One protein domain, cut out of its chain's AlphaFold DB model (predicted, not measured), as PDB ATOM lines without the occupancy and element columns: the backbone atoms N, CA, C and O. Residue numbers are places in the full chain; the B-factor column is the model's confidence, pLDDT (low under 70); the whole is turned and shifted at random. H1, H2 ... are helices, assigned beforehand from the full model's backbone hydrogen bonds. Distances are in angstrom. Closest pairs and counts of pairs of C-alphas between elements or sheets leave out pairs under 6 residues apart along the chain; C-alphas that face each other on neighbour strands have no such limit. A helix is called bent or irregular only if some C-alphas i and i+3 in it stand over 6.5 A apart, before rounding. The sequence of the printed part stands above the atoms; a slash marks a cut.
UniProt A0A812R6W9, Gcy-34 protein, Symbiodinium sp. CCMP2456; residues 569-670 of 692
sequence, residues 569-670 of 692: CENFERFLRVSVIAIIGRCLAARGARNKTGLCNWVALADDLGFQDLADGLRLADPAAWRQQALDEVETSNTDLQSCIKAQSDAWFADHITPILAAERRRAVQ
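AT A GLANCE: This is residues 569 to 670 of the 692 residues of the protein "Gcy-34 protein" of Symbiodinium sp. CCMP2456 (UniProt A0A812R6W9). Two long helices, H1 and the bent H5, run side by side in opposite ways; the hairpin of H2 and H3 packs on H1, and H4 packs on H5a beyond H1's end. The 102 printed residues, all helix in class, have five named helices, H1 to H5, and no named strand. The whole is only just compact, close to loose, with a radius of gyration of the C-alphas of 14.9 A, and spans 51 by 26 by 16 A.

IN THESE COORDINATES: H1, residues 569 to 591, starts at C-alpha (264.670, 309.945, 276.361) and measures 32.5 A. H2 is residues 598 to 608, H3 612 to 619, H4 623 to 634. H5, residues 641 to 668, is one helix by its hydrogen bonds but bent: C-alphas 655 and 658 are 6.6 A apart. Its arms are H5a, 641 to 655, 21.7 A, and H5b, 658 to 668, ending at C-alpha (263.176, 319.162, 279.831).

HOW THE PARTS SIT: H1, the hub, touches H5b at a shallow tilt of 12 degrees, closest C-alphas Asn 571 and Ala 668, 5.3 A. H4 touches H5a at a steep 48 degrees, closest C-alphas Ala 630 and Cys 644, 5.5 A. Every O i to N i+4 pair is within hydrogen-bond range in H1, H3, H4, H5a and H5b; in H2, 6 of 7.

THE WHOLE: The printed part has no cut and no long link. Confidence is under 70 at residues 592 to 597 and 635 to 639.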
ATOM      1  N   CYS A 569     265.473 309.985 277.582       96.19
ATOM      2  CA  CYS A 569     264.670 309.945 276.361       96.19
ATOM      3  C   CYS A 569     263.227 310.395 276.612       96.19
ATOM      4  O   CYS A 569     262.699 311.144 275.811       96.19
ATOM      5  N   GLU A 570     262.612 310.041 277.744       96.31
ATOM      6  CA  GLU A 570     261.229 310.435 278.059       96.31
ATOM      7  C   GLU A 570     261.044 311.963 278.113       96.31
ATOM      8  O   GLU A 570     260.100 312.511 277.541       96.31
ATOM      9  N   ASN A 571     261.983 312.679 278.741       96.25
ATOM     10  CA  ASN A 571     261.962 314.142 278.775       96.25
ATOM     11  C   ASN A 571     262.105 314.746 277.379       96.25
ATOM     12  O   ASN A 571     261.366 315.672 277.040       96.25
ATOM     13  N   PHE A 572     263.043 314.219 276.588       97.75
ATOM     14  CA  PHE A 572     263.260 314.631 275.204       97.75
ATOM     15  C   PHE A 572     262.021 314.379 274.346       97.75
ATOM     16  O   PHE A 572     261.559 315.279 273.652       97.75
ATOM     17  N   GLU A 573     261.439 313.186 274.436       98.31
ATOM     18  CA  GLU A 573     260.273 312.798 273.658       98.31
ATOM     19  C   GLU A 573     259.047 313.640 273.993       98.31
ATOM     20  O   GLU A 573     258.327 314.067 273.089       98.31
ATOM     21  N   ARG A 574     258.819 313.930 275.279       97.94
ATOM     22  CA  ARG A 574     257.749 314.842 275.683       97.94
ATOM     23  C   ARG A 574     257.993 316.257 275.159       97.94
ATOM     24  O   ARG A 574     257.072 316.855 274.612       97.94
ATOM     25  N   PHE A 575     259.209 316.783 275.307       97.88
ATOM     26  CA  PHE A 575     259.557 318.117 274.809       97.88
ATOM     27  C   PHE A 575     259.364 318.229 273.292       97.88
ATOM     28  O   PHE A 575     258.790 319.206 272.806       97.88
ATOM     29  N   LEU A 576     259.774 317.201 272.549       98.00
ATOM     30  CA  LEU A 576     259.577 317.139 271.110       98.00
ATOM     31  C   LEU A 576     258.088 317.141 270.754       98.00
ATOM     32  O   LEU A 576     257.661 317.997 269.992       98.00
ATOM     33  N   ARG A 577     257.276 316.252 271.337       98.38
ATOM     34  CA  ARG A 577     255.837 316.183 271.027       98.38
ATOM     35  C   ARG A 577     255.116 317.499 271.318       98.38
ATOM     36  O   ARG A 577     254.390 317.985 270.457       98.38
ATOM     37  N   VAL A 578     255.354 318.099 272.488       98.44
ATOM     38  CA  VAL A 578     254.761 319.398 272.853       98.44
ATOM     39  C   VAL A 578     255.171 320.477 271.849       98.44
ATOM     40  O   VAL A 578     254.317 321.206 271.352       98.44
ATOM     41  N   SER A 579     256.460 320.566 271.511       98.12
ATOM     42  CA  SER A 579     256.939 321.586 270.573       98.12
ATOM     43  C   SER A 579     256.455 321.382 269.139       98.12
ATOM     44  O   SER A 579     256.097 322.359 268.487       98.12
ATOM     45  N   VAL A 580     256.371 320.140 268.661       97.88
ATOM     46  CA  VAL A 580     255.820 319.807 267.340       97.88
ATOM     47  C   VAL A 580     254.351 320.207 267.249       97.88
ATOM     48  O   VAL A 580     253.982 320.946 266.339       97.88
ATOM     49  N   ILE A 581     253.532 319.801 268.223       97.94
ATOM     50  CA  ILE A 581     252.103 320.143 268.260       97.94
ATOM     51  C   ILE A 581     251.905 321.660 268.312       97.94
ATOM     52  O   ILE A 581     251.092 322.201 267.570       97.94
ATOM     53  N   ALA A 582     252.674 322.359 269.149       97.25
ATOM     54  CA  ALA A 582     252.600 323.808 269.271       97.25
ATOM     55  C   ALA A 582     252.929 324.526 267.953       97.25
ATOM     56  O   ALA A 582     252.159 325.367 267.491       97.25
ATOM     57  N   ILE A 583     254.070 324.202 267.339       95.56
ATOM     58  CA  ILE A 583     254.565 324.913 266.153       95.56
ATOM     59  C   ILE A 583     253.704 324.593 264.925       95.56
ATOM     60  O   ILE A 583     253.389 325.502 264.156       95.56
ATOM     61  N   ILE A 584     253.244 323.348 264.769       92.62
ATOM     62  CA  ILE A 584     252.273 323.003 263.720       92.62
ATOM     63  C   ILE A 584     250.936 323.691 263.983       92.62
ATOM     64  O   ILE A 584     250.359 324.252 263.055       92.62
ATOM     65  N   GLY A 585     250.482 323.730 265.237       91.75
ATOM     66  CA  GLY A 585     249.290 324.469 265.645       91.75
ATOM     67  C   GLY A 585     249.342 325.936 265.217       91.75
ATOM     68  O   GLY A 585     248.356 326.445 264.697       91.75
ATOM     69  N   ARG A 586     250.506 326.595 265.313       90.62
ATOM     70  CA  ARG A 586     250.708 327.952 264.776       90.62
ATOM     71  C   ARG A 586     250.512 328.030 263.269       90.62
ATOM     72  O   ARG A 586     249.803 328.911 262.793       90.62
ATOM     73  N   CYS A 587     251.135 327.125 262.520       86.12
ATOM     74  CA  CYS A 587     250.994 327.082 261.066       86.12
ATOM     75  C   CYS A 587     249.534 326.852 260.660       86.12
ATOM     76  O   CYS A 587     249.023 327.535 259.776       86.12
ATOM     77  N   LEU A 588     248.839 325.943 261.342       85.69
ATOM     78  CA  LEU A 588     247.426 325.673 261.100       85.69
ATOM     79  C   LEU A 588     246.521 326.815 261.548       85.69
ATOM     80  O   LEU A 588     245.514 327.041 260.896       85.69
ATOM     81  N   ALA A 589     246.860 327.556 262.601       86.62
ATOM     82  CA  ALA A 589     246.111 328.739 263.008       86.62
ATOM     83  C   ALA A 589     246.233 329.856 261.956       86.62
ATOM     84  O   ALA A 589     245.224 330.429 261.553       86.62
ATOM     85  N   ALA A 590     247.432 330.089 261.415       79.62
ATOM     86  CA  ALA A 590     247.636 331.039 260.320       79.62
ATOM     87  C   ALA A 590     246.881 330.635 259.033       79.62
ATOM     88  O   ALA A 590     246.311 331.487 258.352       79.62
ATOM     89  N   ARG A 591     246.814 329.330 258.719       72.06
ATOM     90  CA  ARG A 591     246.070 328.780 257.561       72.06
ATOM     91  C   ARG A 591     244.558 328.663 257.795       72.06
ATOM     92  O   ARG A 591     243.759 328.780 256.862       72.06
ATOM     93  N   GLY A 592     244.153 328.423 259.041       63.19
ATOM     94  CA  GLY A 592     242.809 328.016 259.473       63.19
ATOM     95  C   GLY A 592     241.718 329.046 259.201       63.19
ATOM     96  O   GLY A 592     240.533 328.736 259.284       63.19
ATOM     97  N   ALA A 593     242.109 330.252 258.783       54.66
ATOM     98  CA  ALA A 593     241.243 331.264 258.202       54.66
ATOM     99  C   ALA A 593     240.343 330.702 257.078       54.66
ATOM    100  O   ALA A 593     239.235 331.196 256.871       54.66
ATOM    101  N   ARG A 594     240.804 329.674 256.347       62.59
ATOM    102  CA  ARG A 594     240.064 329.062 255.230       62.59
ATOM    103  C   ARG A 594     239.382 327.728 255.567       62.59
ATOM    104  O   ARG A 594     238.376 327.418 254.937       62.59
ATOM    105  N   ASN A 595     239.874 326.975 256.556       62.06
ATOM    106  CA  ASN A 595     239.398 325.627 256.899       62.06
ATOM    107  C   ASN A 595     239.244 325.460 258.426       62.06
ATOM    108  O   ASN A 595     240.208 325.608 259.171       62.06
ATOM    109  N   LYS A 596     238.037 325.101 258.899       53.91
ATOM    110  CA  LYS A 596     237.716 325.000 260.344       53.91
ATOM    111  C   LYS A 596     238.293 323.767 261.056       53.91
ATOM    112  O   LYS A 596     238.345 323.757 262.280       53.91
ATOM    113  N   THR A 597     238.657 322.709 260.334       58.75
ATOM    114  CA  THR A 597     238.872 321.377 260.931       58.75
ATOM    115  C   THR A 597     240.315 321.077 261.328       58.75
ATOM    116  O   THR A 597     240.515 320.309 262.265       58.75
ATOM    117  N   GLY A 598     241.306 321.701 260.683       72.94
ATOM    118  CA  GLY A 598     242.711 321.304 260.842       72.94
ATOM    119  C   GLY A 598     243.237 321.438 262.273       72.94
ATOM    120  O   GLY A 598     243.845 320.517 262.800       72.94
ATOM    121  N   LEU A 599     242.970 322.556 262.955       87.19
ATOM    122  CA  LEU A 599     243.523 322.796 264.294       87.19
ATOM    123  C   LEU A 599     242.878 321.922 265.386       87.19
ATOM    124  O   LEU A 599     243.555 321.513 266.329       87.19
ATOM    125  N   CYS A 600     241.589 321.595 265.255       89.25
ATOM    126  CA  CYS A 600     240.843 320.820 266.252       89.25
ATOM    127  C   CYS A 600     241.443 319.428 266.486       89.25
ATOM    128  O   CYS A 600     241.490 318.962 267.624       89.25
ATOM    129  N   ASN A 601     241.945 318.783 265.433       92.00
ATOM    130  CA  ASN A 601     242.572 317.467 265.545       92.00
ATOM    131  C   ASN A 601     243.897 317.526 266.324       92.00
ATOM    132  O   ASN A 601     244.210 316.614 267.088       92.00
ATOM    133  N   TRP A 602     244.645 318.627 266.208       94.50
ATOM    134  CA  TRP A 602     245.864 318.857 266.993       94.50
ATOM    135  C   TRP A 602     245.569 319.213 268.452       94.50
ATOM    136  O   TRP A 602     246.321 318.802 269.334       94.50
ATOM    137  N   VAL A 603     244.461 319.914 268.722       95.88
ATOM    138  CA  VAL A 603     243.945 320.115 270.088       95.88
ATOM    139  C   VAL A 603     243.611 318.765 270.726       95.88
ATOM    140  O   VAL A 603     244.083 318.484 271.824       95.88
ATOM    141  N   ALA A 604     242.860 317.911 270.023       96.19
ATOM    142  CA  ALA A 604     242.501 316.581 270.514       96.19
ATOM    143  C   ALA A 604     243.741 315.705 270.756       96.19
ATOM    144  O   ALA A 604     243.854 315.066 271.798       96.19
ATOM    145  N   LEU A 605     244.726 315.742 269.851       97.69
ATOM    146  CA  LEU A 605     245.999 315.051 270.050       97.69
ATOM    147  C   LEU A 605     246.746 315.556 271.297       97.69
ATOM    148  O   LEU A 605     247.327 314.756 272.028       97.69
ATOM    149  N   ALA A 606     246.740 316.869 271.555       98.25
ATOM    150  CA  ALA A 606     247.328 317.432 272.767       98.25
ATOM    151  C   ALA A 606     246.610 316.934 274.033       98.25
ATOM    152  O   ALA A 606     247.280 316.600 275.011       98.25
ATOM    153  N   ASP A 607     245.276 316.836 274.011       98.19
ATOM    154  CA  ASP A 607     244.504 316.273 275.124       98.19
ATOM    155  C   ASP A 607     244.839 314.802 275.374       98.19
ATOM    156  O   ASP A 607     245.133 314.435 276.514       98.19
ATOM    157  N   ASP A 608     244.825 313.989 274.313       98.00
ATOM    158  CA  ASP A 608     245.082 312.545 274.352       98.00
ATOM    159  C   ASP A 608     246.471 312.230 274.921       98.00
ATOM    160  O   ASP A 608     246.660 311.238 275.627       98.00
ATOM    161  N   LEU A 609     247.455 313.090 274.636       97.88
ATOM    162  CA  LEU A 609     248.826 312.971 275.134       97.88
ATOM    163  C   LEU A 609     249.034 313.599 276.526       97.88
ATOM    164  O   LEU A 609     250.142 313.533 277.069       97.88
ATOM    165  N   GLY A 610     247.998 314.191 277.126       97.94
ATOM    166  CA  GLY A 610     248.063 314.786 278.463       97.94
ATOM    167  C   GLY A 610     248.793 316.135 278.512       97.94
ATOM    168  O   GLY A 610     249.509 316.427 279.478       97.94
ATOM    169  N   PHE A 611     248.683 316.944 277.455       98.25
ATOM    170  CA  PHE A 611     249.261 318.287 277.349       98.25
ATOM    171  C   PHE A 611     248.187 319.377 277.492       98.25
ATOM    172  O   PHE A 611     248.018 320.212 276.610       98.25
ATOM    173  N   GLN A 612     247.464 319.379 278.612       98.00
ATOM    174  CA  GLN A 612     246.284 320.231 278.821       98.00
ATOM    175  C   GLN A 612     246.556 321.728 278.656       98.00
ATOM    176  O   GLN A 612     245.814 322.372 277.926       98.00
ATOM    177  N   ASP A 613     247.647 322.258 279.222       98.06
ATOM    178  CA  ASP A 613     248.000 323.676 279.040       98.06
ATOM    179  C   ASP A 613     248.149 324.028 277.549       98.06
ATOM    180  O   ASP A 613     247.688 325.076 277.096       98.06
ATOM    181  N   LEU A 614     248.769 323.133 276.766       98.44
ATOM    182  CA  LEU A 614     248.935 323.311 275.324       98.44
ATOM    183  C   LEU A 614     247.592 323.221 274.598       98.44
ATOM    184  O   LEU A 614     247.311 324.069 273.759       98.44
ATOM    185  N   ALA A 615     246.766 322.226 274.924       98.25
ATOM    186  CA  ALA A 615     245.436 322.070 274.343       98.25
ATOM    187  C   ALA A 615     244.568 323.315 274.600       98.25
ATOM    188  O   ALA A 615     243.953 323.836 273.672       98.25
ATOM    189  N   ASP A 616     244.578 323.840 275.827       98.00
ATOM    190  CA  ASP A 616     243.873 325.065 276.204       98.00
ATOM    191  C   ASP A 616     244.392 326.278 275.431       98.00
ATOM    192  O   ASP A 616     243.593 327.028 274.872       98.00
ATOM    193  N   GLY A 617     245.713 326.439 275.316       97.31
ATOM    194  CA  GLY A 617     246.312 327.496 274.501       97.31
ATOM    195  C   GLY A 617     245.895 327.415 273.027       97.31
ATOM    196  O   GLY A 617     245.540 328.432 272.432       97.31
ATOM    197  N   LEU A 618     245.887 326.208 272.446       96.12
ATOM    198  CA  LEU A 618     245.465 325.951 271.063       96.12
ATOM    199  C   LEU A 618     243.981 326.265 270.825       96.12
ATOM    200  O   LEU A 618     243.645 326.813 269.778       96.12
ATOM    201  N   ARG A 619     243.099 325.998 271.796       95.38
ATOM    202  CA  ARG A 619     241.662 326.329 271.706       95.38
ATOM    203  C   ARG A 619     241.370 327.828 271.658       95.38
ATOM    204  O   ARG A 619     240.283 328.203 271.233       95.38
ATOM    205  N   LEU A 620     242.300 328.669 272.111       95.25
ATOM    206  CA  LEU A 620     242.139 330.126 272.080       95.25
ATOM    207  C   LEU A 620     242.363 330.727 270.686       95.25
ATOM    208  O   LEU A 620     242.052 331.900 270.486       95.25
ATOM    209  N   ALA A 621     242.906 329.965 269.733       92.56
ATOM    210  CA  ALA A 621     243.034 330.436 268.364       92.56
ATOM    211  C   ALA A 621     241.649 330.543 267.707       92.56
ATOM    212  O   ALA A 621     240.898 329.567 267.680       92.56
ATOM    213  N   ASP A 622     241.352 331.692 267.095       89.94
ATOM    214  CA  ASP A 622     240.141 331.887 266.287       89.94
ATOM    215  C   ASP A 622     240.484 332.426 264.887       89.94
ATOM    216  O   ASP A 622     240.255 333.600 264.577       89.94
ATOM    217  N   PRO A 623     241.034 331.573 264.002       87.88
ATOM    218  CA  PRO A 623     241.422 331.989 262.658       87.88
ATOM    219  C   PRO A 623     240.269 332.547 261.816       87.88
ATOM    220  O   PRO A 623     240.493 333.359 260.915       87.88
ATOM    221  N   ALA A 624     239.033 332.115 262.088       83.00
ATOM    222  CA  ALA A 624     237.855 332.594 261.379       83.00
ATOM    223  C   ALA A 624     237.542 334.048 261.756       83.00
ATOM    224  O   ALA A 624     237.320 334.870 260.862       83.00
ATOM    225  N   ALA A 625     237.580 334.383 263.050       86.88
ATOM    226  CA  ALA A 625     237.452 335.764 263.504       86.88
ATOM    227  C   ALA A 625     238.599 336.637 262.980       86.88
ATOM    228  O   ALA A 625     238.342 337.731 262.476       86.88
ATOM    229  N   TRP A 626     239.838 336.132 263.008       88.94
ATOM    230  CA  TRP A 626     240.999 336.872 262.505       88.94
ATOM    231  C   TRP A 626     240.872 337.211 261.023       88.94
ATOM    232  O   TRP A 626     241.148 338.338 260.615       88.94
ATOM    233  N   ARG A 627     240.388 336.262 260.210       82.81
ATOM    234  CA  ARG A 627     240.111 336.504 258.790       82.81
ATOM    235  C   ARG A 627     239.043 337.568 258.587       82.81
ATOM    236  O   ARG A 627     239.214 338.409 257.712       82.81
ATOM    237  N   GLN A 628     237.947 337.510 259.344       81.62
ATOM    238  CA  GLN A 628     236.865 338.481 259.200       81.62
ATOM    239  C   GLN A 628     237.351 339.890 259.542       81.62
ATOM    240  O   GLN A 628     237.150 340.807 258.754       81.62
ATOM    241  N   GLN A 629     238.070 340.039 260.655       84.12
ATOM    242  CA  GLN A 629     238.678 341.312 261.028       84.12
ATOM    243  C   GLN A 629     239.662 341.803 259.958       84.12
ATOM    244  O   GLN A 629     239.650 342.976 259.598       84.12
ATOM    245  N   ALA A 630     240.488 340.909 259.414       82.81
ATOM    246  CA  ALA A 630     241.434 341.260 258.365       82.81
ATOM    247  C   ALA A 630     240.729 341.712 257.070       82.81
ATOM    248  O   ALA A 630     241.209 342.631 256.414       82.81
ATOM    249  N   LEU A 631     239.583 341.122 256.705       78.44
ATOM    250  CA  LEU A 631     238.775 341.591 255.570       78.44
ATOM    251  C   LEU A 631     238.256 343.020 255.802       78.44
ATOM    252  O   LEU A 631     238.370 343.850 254.901       78.44
ATOM    253  N   ASP A 632     237.767 343.317 257.007       79.12
ATOM    254  CA  ASP A 632     237.270 344.650 257.373       79.12
ATOM    255  C   ASP A 632     238.411 345.704 257.394       79.12
ATOM    256  O   ASP A 632     238.235 346.862 257.004       79.12
ATOM    257  N   GLU A 633     239.619 345.307 257.810       77.06
ATOM    258  CA  GLU A 633     240.819 346.160 257.822       77.06
ATOM    259  C   GLU A 633     241.388 346.423 256.419       77.06
ATOM    260  O   GLU A 633     241.855 347.531 256.143       77.06
ATOM    261  N   VAL A 634     241.342 345.445 255.510       71.31
ATOM    262  CA  VAL A 634     241.806 345.604 254.117       71.31
ATOM    263  C   VAL A 634     240.930 346.597 253.347       71.31
ATOM    264  O   VAL A 634     241.428 347.319 252.490       71.31
ATOM    265  N   GLU A 635     239.636 346.703 253.668       62.28
ATOM    266  CA  GLU A 635     238.764 347.728 253.070       62.28
ATOM    267  C   GLU A 635     239.130 349.159 253.506       62.28
ATOM    268  O   GLU A 635     238.782 350.125 252.826       62.28
ATOM    269  N   THR A 636     239.842 349.313 254.628       59.88
ATOM    270  CA  THR A 636     240.120 350.613 255.261       59.88
ATOM    271  C   THR A 636     241.604 350.999 255.292       59.88
ATOM    272  O   THR A 636     241.925 352.159 255.563       59.88
ATOM    273  N   SER A 637     242.515 350.072 254.982       63.09
ATOM    274  CA  SER A 637     243.972 350.244 255.047       63.09
ATOM    275  C   SER A 637     244.679 349.729 253.785       63.09
ATOM    276  O   SER A 637     244.091 349.042 252.961       63.09
ATOM    277  N   ASN A 638     245.965 350.060 253.619       60.81
ATOM    278  CA  ASN A 638     246.792 349.581 252.498       60.81
ATOM    279  C   ASN A 638     247.604 348.317 252.860       60.81
ATOM    280  O   ASN A 638     248.660 348.071 252.274       60.81
ATOM    281  N   THR A 639     247.168 347.564 253.875       65.94
ATOM    282  CA  THR A 639     247.808 346.316 254.322       65.94
ATOM    283  C   THR A 639     247.112 345.128 253.660       65.94
ATOM    284  O   THR A 639     245.896 345.136 253.504       65.94
ATOM    285  N   ASP A 640     247.869 344.108 253.248       73.62
ATOM    286  CA  ASP A 640     247.285 342.911 252.641       73.62
ATOM    287  C   ASP A 640     246.672 341.955 253.681       73.62
ATOM    288  O   ASP A 640     247.105 341.885 254.834       73.62
ATOM    289  N   LEU A 641     245.669 341.189 253.244       74.88
ATOM    290  CA  LEU A 641     244.878 340.291 254.092       74.88
ATOM    291  C   LEU A 641     245.743 339.281 254.864       74.88
ATOM    292  O   LEU A 641     245.475 338.993 256.030       74.88
ATOM    293  N   GLN A 642     246.768 338.728 254.212       73.38
ATOM    294  CA  GLN A 642     247.606 337.681 254.792       73.38
ATOM    295  C   GLN A 642     248.532 338.238 255.870       73.38
ATOM    296  O   GLN A 642     248.683 337.618 256.922       73.38
ATOM    297  N   SER A 643     249.074 339.437 255.662       78.56
ATOM    298  CA  SER A 643     249.851 340.149 256.678       78.56
ATOM    299  C   SER A 643     249.036 340.407 257.954       78.56
ATOM    300  O   SER A 643     249.545 340.178 259.052       78.56
ATOM    301  N   CYS A 644     247.762 340.804 257.834       81.69
ATOM    302  CA  CYS A 644     246.876 340.988 258.991       81.69
ATOM    303  C   CYS A 644     246.601 339.670 259.735       81.69
ATOM    304  O   CYS A 644     246.750 339.612 260.956       81.69
ATOM    305  N   ILE A 645     246.254 338.592 259.018       83.12
ATOM    306  CA  ILE A 645     246.002 337.271 259.628       83.12
ATOM    307  C   ILE A 645     247.261 336.751 260.331       83.12
ATOM    308  O   ILE A 645     247.188 336.272 261.465       83.12
ATOM    309  N   LYS A 646     248.426 336.879 259.685       83.06
ATOM    310  CA  LYS A 646     249.713 336.481 260.258       83.06
ATOM    311  C   LYS A 646     250.005 337.235 261.551       83.06
ATOM    312  O   LYS A 646     250.344 336.595 262.540       83.06
ATOM    313  N   ALA A 647     249.815 338.554 261.579       86.69
ATOM    314  CA  ALA A 647     250.049 339.355 262.777       86.69
ATOM    315  C   ALA A 647     249.178 338.905 263.964       86.69
ATOM    316  O   ALA A 647     249.673 338.797 265.086       86.69
ATOM    317  N   GLN A 648     247.902 338.587 263.722       90.50
ATOM    318  CA  GLN A 648     247.002 338.087 264.766       90.50
ATOM    319  C   GLN A 648     247.401 336.688 265.253       90.50
ATOM    320  O   GLN A 648     247.454 336.444 266.459       90.50
ATOM    321  N   SER A 649     247.758 335.790 264.329       90.62
ATOM    322  CA  SER A 649     248.266 334.459 264.669       90.62
ATOM    323  C   SER A 649     249.576 334.525 265.462       90.62
ATOM    324  O   SER A 649     249.761 333.757 266.405       90.62
ATOM    325  N   ASP A 650     250.494 335.420 265.102       90.81
ATOM    326  CA  ASP A 650     251.770 335.588 265.802       90.81
ATOM    327  C   ASP A 650     251.558 336.153 267.213       90.81
ATOM    328  O   ASP A 650     252.164 335.656 268.164       90.81
ATOM    329  N   ALA A 651     250.657 337.129 267.372       93.75
ATOM    330  CA  ALA A 651     250.294 337.686 268.674       93.75
ATOM    331  C   ALA A 651     249.678 336.622 269.598       93.75
ATOM    332  O   ALA A 651     250.155 336.424 270.715       93.75
ATOM    333  N   TRP A 652     248.691 335.861 269.110       96.06
ATOM    334  CA  TRP A 652     248.099 334.750 269.865       96.06
ATOM    335  C   TRP A 652     249.157 333.721 270.289       96.06
ATOM    336  O   TRP A 652     249.190 333.275 271.439       96.06
ATOM    337  N   PHE A 653     250.058 333.354 269.378       96.00
ATOM    338  CA  PHE A 653     251.098 332.375 269.668       96.00
ATOM    339  C   PHE A 653     252.102 332.893 270.711       96.00
ATOM    340  O   PHE A 653     252.545 332.135 271.584       96.00
ATOM    341  N   ALA A 654     252.461 334.176 270.644       95.88
ATOM    342  CA  ALA A 654     253.323 334.834 271.619       95.88
ATOM    343  C   ALA A 654     252.687 334.860 273.019       95.88
ATOM    344  O   ALA A 654     253.357 334.520 273.994       95.88
ATOM    345  N   ASP A 655     251.396 335.176 273.109       96.75
ATOM    346  CA  ASP A 655     250.695 335.342 274.384       96.75
ATOM    347  C   ASP A 655     250.340 334.006 275.052       96.75
ATOM    348  O   ASP A 655     250.435 333.875 276.275       96.75
ATOM    349  N   HIS A 656     249.960 332.993 274.266       97.25
ATOM    350  CA  HIS A 656     249.357 331.769 274.805       97.25
ATOM    351  C   HIS A 656     250.228 330.519 274.682       97.25
ATOM    352  O   HIS A 656     250.181 329.667 275.565       97.25
ATOM    353  N   ILE A 657     251.046 330.392 273.634       97.81
ATOM    354  CA  ILE A 657     251.796 329.153 273.359       97.81
ATOM    355  C   ILE A 657     253.270 329.271 273.748       97.81
ATOM    356  O   ILE A 657     253.852 328.352 274.331       97.81
ATOM    357  N   THR A 658     253.884 330.420 273.484       97.19
ATOM    358  CA  THR A 658     255.302 330.665 273.782       97.19
ATOM    359  C   THR A 658     255.638 330.490 275.275       97.19
ATOM    360  O   THR A 658     256.649 329.843 275.574       97.19
ATOM    361  N   PRO A 659     254.804 330.931 276.246       97.81
ATOM    362  CA  PRO A 659     255.056 330.676 277.668       97.81
ATOM    363  C   PRO A 659     255.065 329.183 278.029       97.81
ATOM    364  O   PRO A 659     255.875 328.760 278.861       97.81
ATOM    365  N   ILE A 660     254.212 328.385 277.376       98.00
ATOM    366  CA  ILE A 660     254.111 326.929 277.564       98.00
ATOM    367  C   ILE A 660     255.385 326.255 277.057       98.00
ATOM    368  O   ILE A 660     256.017 325.492 277.789       98.00
ATOM    369  N   LEU A 661     255.835 326.603 275.847       97.44
ATOM    370  CA  LEU A 661     257.093 326.094 275.292       97.44
ATOM    371  C   LEU A 661     258.301 326.495 276.139       97.44
ATOM    372  O   LEU A 661     259.187 325.675 276.378       97.44
ATOM    373  N   ALA A 662     258.326 327.719 276.664       95.62
ATOM    374  CA  ALA A 662     259.383 328.162 277.564       95.62
ATOM    375  C   ALA A 662     259.386 327.376 278.890       95.62
ATOM    376  O   ALA A 662     260.458 327.087 279.430       95.62
ATOM    377  N   ALA A 663     258.213 327.025 279.427       96.25
ATOM    378  CA  ALA A 663     258.089 326.184 280.616       96.25
ATOM    379  C   ALA A 663     258.545 324.744 280.345       96.25
ATOM    380  O   ALA A 663     259.342 324.207 281.116       96.25
ATOM    381  N   GLU A 664     258.131 324.156 279.223       96.19
ATOM    382  CA  GLU A 664     258.550 322.815 278.802       96.19
ATOM    383  C   GLU A 664     260.053 322.748 278.507       96.19
ATOM    384  O   GLU A 664     260.724 321.818 278.955       96.19
ATOM    385  N   ARG A 665     260.633 323.786 277.889       94.12
ATOM    386  CA  ARG A 665     262.088 323.935 277.719       94.12
ATOM    387  C   ARG A 665     262.811 323.929 279.067       94.12
ATOM    388  O   ARG A 665     263.778 323.193 279.238       94.12
ATOM    389  N   ARG A 666     262.332 324.701 280.053       93.31
ATOM    390  CA  ARG A 666     262.905 324.727 281.418       93.31
ATOM    391  C   ARG A 666     262.759 323.395 282.158       93.31
ATOM    392  O   ARG A 666     263.594 323.098 283.010       93.31
ATOM    393  N   ARG A 667     261.697 322.634 281.879       94.12
ATOM    394  CA  ARG A 667     261.443 321.314 282.470       94.12
ATOM    395  C   ARG A 667     262.367 320.252 281.877       94.12
ATOM    396  O   ARG A 667     262.924 319.457 282.628       94.12
ATOM    397  N   ALA A 668     262.499 320.231 280.553       93.88
ATOM    398  CA  ALA A 668     263.176 319.162 279.831       93.88
ATOM    399  C   ALA A 668     264.695 319.354 279.740       93.88
ATOM    400  O   ALA A 668     265.428 318.377 279.849       93.88
ATOM    401  N   VAL A 669     265.181 320.584 279.551       91.31
ATOM    402  CA  VAL A 669     266.607 320.855 279.309       91.31
ATOM    403  C   VAL A 669     267.367 320.991 280.630       91.31
ATOM    404  O   VAL A 669     266.983 321.754 281.520       91.31
ATOM    405  N   GLN A 670     268.497 320.295 280.767       87.94
ATOM    406  CA  GLN A 670     269.326 320.395 281.966       87.94
ATOM    407  C   GLN A 670     269.956 321.792 282.109       87.94
ATOM    408  O   GLN A 670     270.506 322.364 281.169       87.94
TER     409      GLN A 670